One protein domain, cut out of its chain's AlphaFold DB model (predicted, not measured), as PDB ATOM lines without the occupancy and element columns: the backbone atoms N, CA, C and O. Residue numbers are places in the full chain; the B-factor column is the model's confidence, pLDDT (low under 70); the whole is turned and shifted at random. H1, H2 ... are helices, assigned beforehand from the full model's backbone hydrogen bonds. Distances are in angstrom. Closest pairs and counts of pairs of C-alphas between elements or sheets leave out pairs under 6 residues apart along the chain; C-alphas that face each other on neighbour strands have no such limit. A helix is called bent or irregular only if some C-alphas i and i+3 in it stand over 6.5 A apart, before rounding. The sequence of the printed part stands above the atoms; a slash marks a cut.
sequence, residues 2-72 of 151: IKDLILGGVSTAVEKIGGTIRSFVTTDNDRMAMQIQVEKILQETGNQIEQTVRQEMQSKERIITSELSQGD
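Overview. This is residues 2 to 72 of the 151 residues of an uncharacterized protein of Parcubacteria group bacterium (UniProt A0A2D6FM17). Two helices make an open, lopsided V: the shorter H1 runs to a loop at the corner, residues 22 to 27, and the much longer H2 folds back from it. H2 makes the long axis and reaches far past H1, and the gap between the two arms stays open. The printed part has 71 residues, with two named helices, H1 then H2, no named strand, and the class all helix. The whole is extended, with a radius of gyration of the C-alphas of 20.2 A, and its C-alphas span 70 by 24 by 14 A, a rod in outline.

Arrangement. H1, residues 2 to 21, and H2, residues 28 to 70, are apart, with no C-alpha of the one within 8 A of the other. A short link of 6 residues joins them. Residues 2 to 17, which belong to H1, stand free. Residues 36 to 72, of which 36 to 70 belong to H2, stand free too. In both helices every O i to N i+4 pair is within hydrogen-bond range.

Along the chain. H1 begins at C-alpha 2, (33.528, -25.983, -10.106), and ends at C-alpha 21, (33.387, -45.881, 10.371), 28.6 A away. H2, 43 residues, begins at C-alpha 28, (29.364, -56.924, 7.101), and ends at C-alpha 70, (8.158, -0.007, -9.323), 62.9 A away. Along H1 the y values fall from end to end, and along H2 they rise. Neither helix is bent.

Size, cuts and confidence. The two C-alphas farthest apart are those of Thr 26 and Asp 72, at 70.1 A. The printed part has no cut and no long link. The mean pLDDT of the printed part is 72.4, and residues 2 to 31 and 68 to 72 of this predicted model are under 70.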
ATOM      1  N   ILE A   2      34.192 -26.027 -11.442       52.25
ATOM      2  CA  ILE A   2      33.528 -25.983 -10.106       52.25
ATOM      3  C   ILE A   2      32.925 -27.343  -9.718       52.25
ATOM      4  O   ILE A   2      33.046 -27.774  -8.575       52.25
ATOM      5  N   LYS A   3      32.327 -28.053 -10.686       47.31
ATOM      6  CA  LYS A   3      31.794 -29.407 -10.479       47.31
ATOM      7  C   LYS A   3      32.881 -30.381 -10.015       47.31
ATOM      8  O   LYS A   3      32.634 -31.118  -9.076       47.31
ATOM      9  N   ASP A   4      34.085 -30.301 -10.582       55.19
ATOM     10  CA  ASP A   4      35.209 -31.186 -10.239       55.19
ATOM     11  C   ASP A   4      35.799 -30.877  -8.853       55.19
ATOM     12  O   ASP A   4      36.217 -31.785  -8.143       55.19
ATOM     13  N   LEU A   5      35.771 -29.607  -8.427       58.31
ATOM     14  CA  LEU A   5      36.212 -29.190  -7.091       58.31
ATOM     15  C   LEU A   5      35.235 -29.649  -5.995       58.31
ATOM     16  O   LEU A   5      35.662 -30.109  -4.937       58.31
ATOM     17  N   ILE A   6      33.926 -29.562  -6.258       58.47
ATOM     18  CA  ILE A   6      32.882 -30.011  -5.325       58.47
ATOM     19  C   ILE A   6      32.810 -31.544  -5.295       58.47
ATOM     20  O   ILE A   6      32.778 -32.121  -4.213       58.47
ATOM     21  N   LEU A   7      32.876 -32.219  -6.448       60.25
ATOM     22  CA  LEU A   7      32.944 -33.685  -6.520       60.25
ATOM     23  C   LEU A   7      34.217 -34.236  -5.859       60.25
ATOM     24  O   LEU A   7      34.136 -35.209  -5.113       60.25
ATOM     25  N   GLY A   8      35.372 -33.592  -6.056       59.62
ATOM     26  CA  GLY A   8      36.631 -33.988  -5.417       59.62
ATOM     27  C   GLY A   8      36.633 -33.765  -3.900       59.62
ATOM     28  O   GLY A   8      37.073 -34.633  -3.142       59.62
ATOM     29  N   GLY A   9      36.080 -32.640  -3.432       64.75
ATOM     30  CA  GLY A   9      35.949 -32.341  -2.002       64.75
ATOM     31  C   GLY A   9      34.994 -33.292  -1.276       64.75
ATOM     32  O   GLY A   9      35.303 -33.767  -0.183       64.75
ATOM     33  N   VAL A  10      33.873 -33.639  -1.916       58.19
ATOM     34  CA  VAL A  10      32.890 -34.596  -1.386       58.19
ATOM     35  C   VAL A  10      33.449 -36.021  -1.381       58.19
ATOM     36  O   VAL A  10      33.320 -36.706  -0.371       58.19
ATOM     37  N   SER A  11      34.159 -36.445  -2.433       60.81
ATOM     38  CA  SER A  11      34.821 -37.762  -2.473       60.81
ATOM     39  C   SER A  11      35.826 -37.935  -1.330       60.81
ATOM     40  O   SER A  11      35.851 -38.968  -0.664       60.81
ATOM     41  N   THR A  12      36.609 -36.892  -1.042       66.62
ATOM     42  CA  THR A  12      37.627 -36.930   0.019       66.62
ATOM     43  C   THR A  12      36.999 -36.958   1.419       66.62
ATOM     44  O   THR A  12      37.520 -37.598   2.334       66.62
ATOM     45  N   ALA A  13      35.864 -36.276   1.608       65.88
ATOM     46  CA  ALA A  13      35.113 -36.308   2.861       65.88
ATOM     47  C   ALA A  13      34.462 -37.683   3.098       65.88
ATOM     48  O   ALA A  13      34.527 -38.209   4.208       65.88
ATOM     49  N   VAL A  14      33.911 -38.296   2.046       68.56
ATOM     50  CA  VAL A  14      33.299 -39.635   2.094       68.56
ATOM     51  C   VAL A  14      34.335 -40.718   2.404       68.56
ATOM     52  O   VAL A  14      34.064 -41.593   3.223       68.56
ATOM     53  N   GLU A  15      35.544 -40.642   1.843       69.19
ATOM     54  CA  GLU A  15      36.623 -41.589   2.164       69.19
ATOM     55  C   GLU A  15      37.105 -41.471   3.613       69.19
ATOM     56  O   GLU A  15      37.328 -42.485   4.278       69.19
ATOM     57  N   LYS A  16      37.221 -40.245   4.139       66.56
ATOM     58  CA  LYS A  16      37.629 -40.020   5.533       66.56
ATOM     59  C   LYS A  16      36.568 -40.492   6.523       66.56
ATOM     60  O   LYS A  16      36.908 -41.159   7.496       66.56
ATOM     61  N   ILE A  17      35.294 -40.224   6.240       63.81
ATOM     62  CA  ILE A  17      34.169 -40.710   7.048       63.81
ATOM     63  C   ILE A  17      34.075 -42.243   6.960       63.81
ATOM     64  O   ILE A  17      33.944 -42.916   7.982       63.81
ATOM     65  N   GLY A  18      34.244 -42.817   5.766       63.44
ATOM     66  CA  GLY A  18      34.271 -44.265   5.553       63.44
ATOM     67  C   GLY A  18      35.432 -44.963   6.269       63.44
ATOM     68  O   GLY A  18      35.260 -46.070   6.780       63.44
ATOM     69  N   GLY A  19      36.595 -44.310   6.366       67.06
ATOM     70  CA  GLY A  19      37.763 -44.803   7.099       67.06
ATOM     71  C   GLY A  19      37.565 -44.832   8.616       67.06
ATOM     72  O   GLY A  19      37.949 -45.806   9.260       67.06
ATOM     73  N   THR A  20      36.912 -43.816   9.188       58.56
ATOM     74  CA  THR A  20      36.607 -43.769  10.628       58.56
ATOM     75  C   THR A  20      35.473 -44.723  11.006       58.56
ATOM     76  O   THR A  20      35.530 -45.364  12.048       58.56
ATOM     77  N   ILE A  21      34.476 -44.914  10.139       55.22
ATOM     78  CA  ILE A  21      33.387 -45.881  10.371       55.22
ATOM     79  C   ILE A  21      33.894 -47.330  10.283       55.22
ATOM     80  O   ILE A  21      33.439 -48.206  11.022       55.22
ATOM     81  N   ARG A  22      34.906 -47.587   9.443       53.72
ATOM     82  CA  ARG A  22      35.554 -48.899   9.311       53.72
ATOM     83  C   ARG A  22      36.229 -49.374  10.606       53.72
ATOM     84  O   ARG A  22      36.374 -50.583  10.771       53.72
ATOM     85  N   SER A  23      36.593 -48.470  11.525       60.78
ATOM     86  CA  SER A  23      37.185 -48.841  12.820       60.78
ATOM     87  C   SER A  23      36.163 -49.214  13.896       60.78
ATOM     88  O   SER A  23      36.564 -49.755  14.921       60.78
ATOM     89  N   PHE A  24      34.869 -48.938  13.693       59.50
ATOM     90  CA  PHE A  24      33.830 -49.175  14.706       59.50
ATOM     91  C   PHE A  24      32.882 -50.343  14.388       59.50
ATOM     92  O   PHE A  24      32.128 -50.744  15.268       59.50
ATOM     93  N   VAL A  25      32.922 -50.930  13.180       52.12
ATOM     94  CA  VAL A  25      31.977 -51.990  12.766       52.12
ATOM     95  C   VAL A  25      32.696 -53.172  12.105       52.12
ATOM     96  O   VAL A  25      33.247 -53.057  11.003       52.12
ATOM     97  N   THR A  26      32.662 -54.324  12.777       57.88
ATOM     98  CA  THR A  26      33.335 -55.580  12.397       57.88
ATOM     99  C   THR A  26      32.452 -56.580  11.640       57.88
ATOM    100  O   THR A  26      32.986 -57.564  11.137       57.88
ATOM    101  N   THR A  27      31.142 -56.346  11.500       60.56
ATOM    102  CA  THR A  27      30.211 -57.287  10.845       60.56
ATOM    103  C   THR A  27      29.640 -56.691   9.553       60.56
ATOM    104  O   THR A  27      29.134 -55.570   9.548       60.56
ATOM    105  N   ASP A  28      29.714 -57.431   8.440       60.41
ATOM    106  CA  ASP A  28      29.364 -56.924   7.101       60.41
ATOM    107  C   ASP A  28      27.879 -56.530   6.944       60.41
ATOM    108  O   ASP A  28      27.567 -55.607   6.191       60.41
ATOM    109  N   ASN A  29      26.971 -57.145   7.714       62.78
ATOM    110  CA  ASN A  29      25.543 -56.793   7.715       62.78
ATOM    111  C   ASN A  29      25.265 -55.387   8.277       62.78
ATOM    112  O   ASN A  29      24.460 -54.647   7.711       62.78
ATOM    113  N   ASP A  30      25.968 -54.980   9.336       66.56
ATOM    114  CA  ASP A  30      25.787 -53.653   9.940       66.56
ATOM    115  C   ASP A  30      26.352 -52.547   9.044       66.56
ATOM    116  O   ASP A  30      25.815 -51.439   9.000       66.56
ATOM    117  N   ARG A  31      27.391 -52.851   8.252       65.31
ATOM    118  CA  ARG A  31      27.930 -51.924   7.245       65.31
ATOM    119  C   ARG A  31      26.928 -51.651   6.132       65.31
ATOM    120  O   ARG A  31      26.787 -50.502   5.727       65.31
ATOM    121  N   MET A  32      26.225 -52.679   5.660       73.56
ATOM    122  CA  MET A  32      25.226 -52.529   4.601       73.56
ATOM    123  C   MET A  32      24.001 -51.752   5.104       73.56
ATOM    124  O   MET A  32      23.555 -50.809   4.453       73.56
ATOM    125  N   ALA A  33      23.518 -52.066   6.311       78.88
ATOM    126  CA  ALA A  33      22.429 -51.323   6.948       78.88
ATOM    127  C   ALA A  33      22.796 -49.848   7.201       78.88
ATOM    128  O   ALA A  33      21.954 -48.960   7.054       78.88
ATOM    129  N   MET A  34      24.054 -49.575   7.550       77.38
ATOM    130  CA  MET A  34      24.550 -48.217   7.763       77.38
ATOM    131  C   MET A  34      24.761 -47.454   6.447       77.38
ATOM    132  O   MET A  34      24.421 -46.277   6.383       77.38
ATOM    133  N   GLN A  35      25.244 -48.106   5.382       78.94
ATOM    134  CA  GLN A  35      25.341 -47.495   4.049       78.94
ATOM    135  C   GLN A  35      23.969 -47.043   3.538       78.94
ATOM    136  O   GLN A  35      23.840 -45.908   3.087       78.94
ATOM    137  N   ILE A  36      22.936 -47.875   3.707       86.31
ATOM    138  CA  ILE A  36      21.556 -47.531   3.330       86.31
ATOM    139  C   ILE A  36      21.046 -46.325   4.136       86.31
ATOM    140  O   ILE A  36      20.395 -45.438   3.585       86.31
ATOM    141  N   GLN A  37      21.351 -46.252   5.436       79.69
ATOM    142  CA  GLN A  37      20.968 -45.103   6.267       79.69
ATOM    143  C   GLN A  37      21.690 -43.816   5.854       79.69
ATOM    144  O   GLN A  37      21.058 -42.764   5.777       79.69
ATOM    145  N   VAL A  38      22.989 -43.887   5.551       84.56
ATOM    146  CA  VAL A  38      23.766 -42.734   5.068       84.56
ATOM    147  C   VAL A  38      23.242 -42.253   3.718       84.56
ATOM    148  O   VAL A  38      23.058 -41.053   3.534       84.56
ATOM    149  N   GLU A  39      22.950 -43.166   2.793       84.19
ATOM    150  CA  GLU A  39      22.387 -42.823   1.487       84.19
ATOM    151  C   GLU A  39      21.013 -42.158   1.624       84.19
ATOM    152  O   GLU A  39      20.757 -41.130   0.995       84.19
ATOM    153  N   LYS A  40      20.175 -42.652   2.543       86.88
ATOM    154  CA  LYS A  40      18.888 -42.029   2.867       86.88
ATOM    155  C   LYS A  40      19.050 -40.609   3.425       86.88
ATOM    156  O   LYS A  40      18.362 -39.700   2.971       86.88
ATOM    157  N   ILE A  41      19.984 -40.396   4.355       86.75
ATOM    158  CA  ILE A  41      20.270 -39.068   4.928       86.75
ATOM    159  C   ILE A  41      20.808 -38.111   3.855       86.75
ATOM    160  O   ILE A  41      20.419 -36.942   3.816       86.75
ATOM    161  N   LEU A  42      21.676 -38.590   2.960       85.38
ATOM    162  CA  LEU A  42      22.190 -37.797   1.841       85.38
ATOM    163  C   LEU A  42      21.072 -37.401   0.874       85.38
ATOM    164  O   LEU A  42      21.027 -36.254   0.432       85.38
ATOM    165  N   GLN A  43      20.147 -38.316   0.586       86.88
ATOM    166  CA  GLN A  43      19.001 -38.053  -0.277       86.88
ATOM    167  C   GLN A  43      18.031 -37.043   0.359       86.88
ATOM    168  O   GLN A  43      17.588 -36.106  -0.305       86.88
ATOM    169  N   GLU A  44      17.750 -37.177   1.657       89.38
ATOM    170  CA  GLU A  44      16.933 -36.220   2.413       89.38
ATOM    171  C   GLU A  44      17.581 -34.827   2.457       89.38
ATOM    172  O   GLU A  44      16.915 -33.828   2.184       89.38
ATOM    173  N   THR A  45      18.890 -34.756   2.712       84.44
ATOM    174  CA  THR A  45      19.646 -33.493   2.720       84.44
ATOM    175  C   THR A  45      19.663 -32.849   1.333       84.44
ATOM    176  O   THR A  45      19.447 -31.643   1.204       84.44
ATOM    177  N   GLY A  46      19.863 -33.647   0.278       84.62
ATOM    178  CA  GLY A  46      19.822 -33.181  -1.109       84.62
ATOM    179  C   GLY A  46      18.474 -32.558  -1.471       84.62
ATOM    180  O   GLY A  46      18.432 -31.450  -2.007       84.62
ATOM    181  N   ASN A  47      17.376 -33.211  -1.084       90.94
ATOM    182  CA  ASN A  47      16.022 -32.706  -1.309       90.94
ATOM    183  C   ASN A  47      15.758 -31.387  -0.560       90.94
ATOM    184  O   ASN A  47      15.151 -30.472  -1.118       90.94
ATOM    185  N   GLN A  48      16.221 -31.260   0.688       84.12
ATOM    186  CA  GLN A  48      16.058 -30.031   1.477       84.12
ATOM    187  C   GLN A  48      16.849 -28.853   0.889       84.12
ATOM    188  O   GLN A  48      16.337 -27.732   0.819       84.12
ATOM    189  N   ILE A  49      18.078 -29.103   0.427       87.06
ATOM    190  CA  ILE A  49      18.909 -28.083  -0.224       87.06
ATOM    191  C   ILE A  49      18.254 -27.627  -1.527       87.06
ATOM    192  O   ILE A  49      18.135 -26.425  -1.753       87.06
ATOM    193  N   GLU A  50      17.782 -28.553  -2.364       83.62
ATOM    194  CA  GLU A  50      17.123 -28.200  -3.623       83.62
ATOM    195  C   GLU A  50      15.869 -27.348  -3.387       83.62
ATOM    196  O   GLU A  50      15.683 -26.320  -4.044       83.62
ATOM    197  N   GLN A  51      15.037 -27.721  -2.409       86.62
ATOM    198  CA  GLN A  51      13.855 -26.943  -2.039       86.62
ATOM    199  C   GLN A  51      14.222 -25.535  -1.561       86.62
ATOM    200  O   GLN A  51      13.609 -24.564  -2.005       86.62
ATOM    201  N   THR A  52      15.248 -25.417  -0.717       87.12
ATOM    202  CA  THR A  52      15.716 -24.126  -0.191       87.12
ATOM    203  C   THR A  52      16.264 -23.243  -1.311       87.12
ATOM    204  O   THR A  52      15.840 -22.099  -1.462       87.12
ATOM    205  N   VAL A  53      17.128 -23.786  -2.174       87.06
ATOM    206  CA  VAL A  53      17.698 -23.060  -3.321       87.06
ATOM    207  C   VAL A  53      16.599 -22.602  -4.280       87.06
ATOM    208  O   VAL A  53      16.635 -21.476  -4.779       87.06
ATOM    209  N   ARG A  54      15.584 -23.439  -4.515       86.19
ATOM    210  CA  ARG A  54      14.449 -23.083  -5.371       86.19
ATOM    211  C   ARG A  54      13.612 -21.957  -4.766       86.19
ATOM    212  O   ARG A  54      13.225 -21.044  -5.492       86.19
ATOM    213  N   GLN A  55      13.364 -21.990  -3.457       87.50
ATOM    214  CA  GLN A  55      12.657 -20.923  -2.741       87.50
ATOM    215  C   GLN A  55      13.451 -19.611  -2.737       87.50
ATOM    216  O   GLN A  55      12.872 -18.544  -2.951       87.50
ATOM    217  N   GLU A  56      14.773 -19.672  -2.562       85.56
ATOM    218  CA  GLU A  56      15.637 -18.494  -2.639       85.56
ATOM    219  C   GLU A  56      15.654 -17.887  -4.043       85.56
ATOM    220  O   GLU A  56      15.512 -16.670  -4.183       85.56
ATOM    221  N   MET A  57      15.779 -18.713  -5.089       82.88
ATOM    222  CA  MET A  57      15.710 -18.240  -6.474       82.88
ATOM    223  C   MET A  57      14.366 -17.576  -6.771       82.88
ATOM    224  O   MET A  57      14.348 -16.459  -7.283       82.88
ATOM    225  N   GLN A  58      13.254 -18.208  -6.385       86.69
ATOM    226  CA  GLN A  58      11.917 -17.637  -6.573       86.69
ATOM    227  C   GLN A  58      11.731 -16.326  -5.799       86.69
ATOM    228  O   GLN A  58      11.094 -15.401  -6.295       86.69
ATOM    229  N   SER A  59      12.289 -16.218  -4.591       83.88
ATOM    230  CA  SER A  59      12.205 -14.995  -3.786       83.88
ATOM    231  C   SER A  59      12.999 -13.854  -4.420       83.88
ATOM    232  O   SER A  59      12.486 -12.744  -4.546       83.88
ATOM    233  N   LYS A  60      14.220 -14.131  -4.893       82.69
ATOM    234  CA  LYS A  60      15.047 -13.152  -5.616       82.69
ATOM    235  C   LYS A  60      14.388 -12.717  -6.927       82.69
ATOM    236  O   LYS A  60      14.378 -11.529  -7.225       82.69
ATOM    237  N   GLU A  61      13.785 -13.640  -7.672       85.81
ATOM    238  CA  GLU A  61      13.024 -13.332  -8.890       85.81
ATOM    239  C   GLU A  61      11.829 -12.409  -8.599       85.81
ATOM    240  O   GLU A  61      11.632 -11.407  -9.289       85.81
ATOM    241  N   ARG A  62      11.060 -12.688  -7.539       81.38
ATOM    242  CA  ARG A  62       9.948 -11.824  -7.104       81.38
ATOM    243  C   ARG A  62      10.415 -10.431  -6.694       81.38
ATOM    244  O   ARG A  62       9.771  -9.449  -7.046       81.38
ATOM    245  N   ILE A  63      11.540 -10.333  -5.987       84.56
ATOM    246  CA  ILE A  63      12.118  -9.039  -5.607       84.56
ATOM    247  C   ILE A  63      12.530  -8.267  -6.865       84.56
ATOM    248  O   ILE A  63      12.058  -7.152  -7.064       84.56
ATOM    249  N   ILE A  64      13.293  -8.883  -7.771       77.88
ATOM    250  CA  ILE A  64      13.741  -8.254  -9.023       77.88
ATOM    251  C   ILE A  64      12.550  -7.806  -9.883       77.88
ATOM    252  O   ILE A  64      12.541  -6.696 -10.407       77.88
ATOM    253  N   THR A  65      11.514  -8.635 -10.014       79.50
ATOM    254  CA  THR A  65      10.296  -8.263 -10.755       79.50
ATOM    255  C   THR A  65       9.527  -7.128 -10.070       79.50
ATOM    256  O   THR A  65       9.005  -6.245 -10.754       79.50
ATOM    257  N   SER A  66       9.498  -7.088  -8.736       75.75
ATOM    258  CA  SER A  66       8.893  -5.986  -7.976       75.75
ATOM    259  C   SER A  66       9.679  -4.672  -8.098       75.75
ATOM    260  O   SER A  66       9.078  -3.611  -8.248       75.75
ATOM    261  N   GLU A  67      11.011  -4.728  -8.145       71.44
ATOM    262  CA  GLU A  67      11.867  -3.555  -8.358       71.44
ATOM    263  C   GLU A  67      11.747  -3.029  -9.798       71.44
ATOM    264  O   GLU A  67      11.593  -1.828 -10.022       71.44
ATOM    265  N   LEU A  68      11.715  -3.926 -10.790       66.19
ATOM    266  CA  LEU A  68      11.523  -3.567 -12.203       66.19
ATOM    267  C   LEU A  68      10.123  -3.005 -12.505       66.19
ATOM    268  O   LEU A  68       9.953  -2.234 -13.459       66.19
ATOM    269  N   SER A  69       9.113  -3.395 -11.721       65.25
ATOM    270  CA  SER A  69       7.739  -2.895 -11.858       65.25
ATOM    271  C   SER A  69       7.494  -1.584 -11.109       65.25
ATOM    272  O   SER A  69       6.687  -0.789 -11.581       65.25
ATOM    273  N   GLN A  70       8.224  -1.299 -10.025       61.81
ATOM    274  CA  GLN A  70       8.158  -0.007  -9.323       61.81
ATOM    275  C   GLN A  70       8.828   1.147 -10.093       61.81
ATOM    276  O   GLN A  70       8.502   2.312  -9.873       61.81
ATOM    277  N   GLY A  71       9.721   0.847 -11.038       60.53
ATOM    278  CA  GLY A  71      10.396   1.844 -11.870       60.53
ATOM    279  C   GLY A  71       9.555   2.364 -13.043       60.53
ATOM    280  O   GLY A  71       9.723   1.914 -14.179       60.53
ATOM    281  N   ASP A  72       8.701   3.346 -12.753       58.44
ATOM    282  CA  ASP A  72       8.320   4.471 -13.624       58.44
ATOM    283  C   ASP A  72       7.479   4.191 -14.895       58.44
ATOM    284  O   ASP A  72       7.980   3.979 -16.005       58.44
TER     285      ASP A  72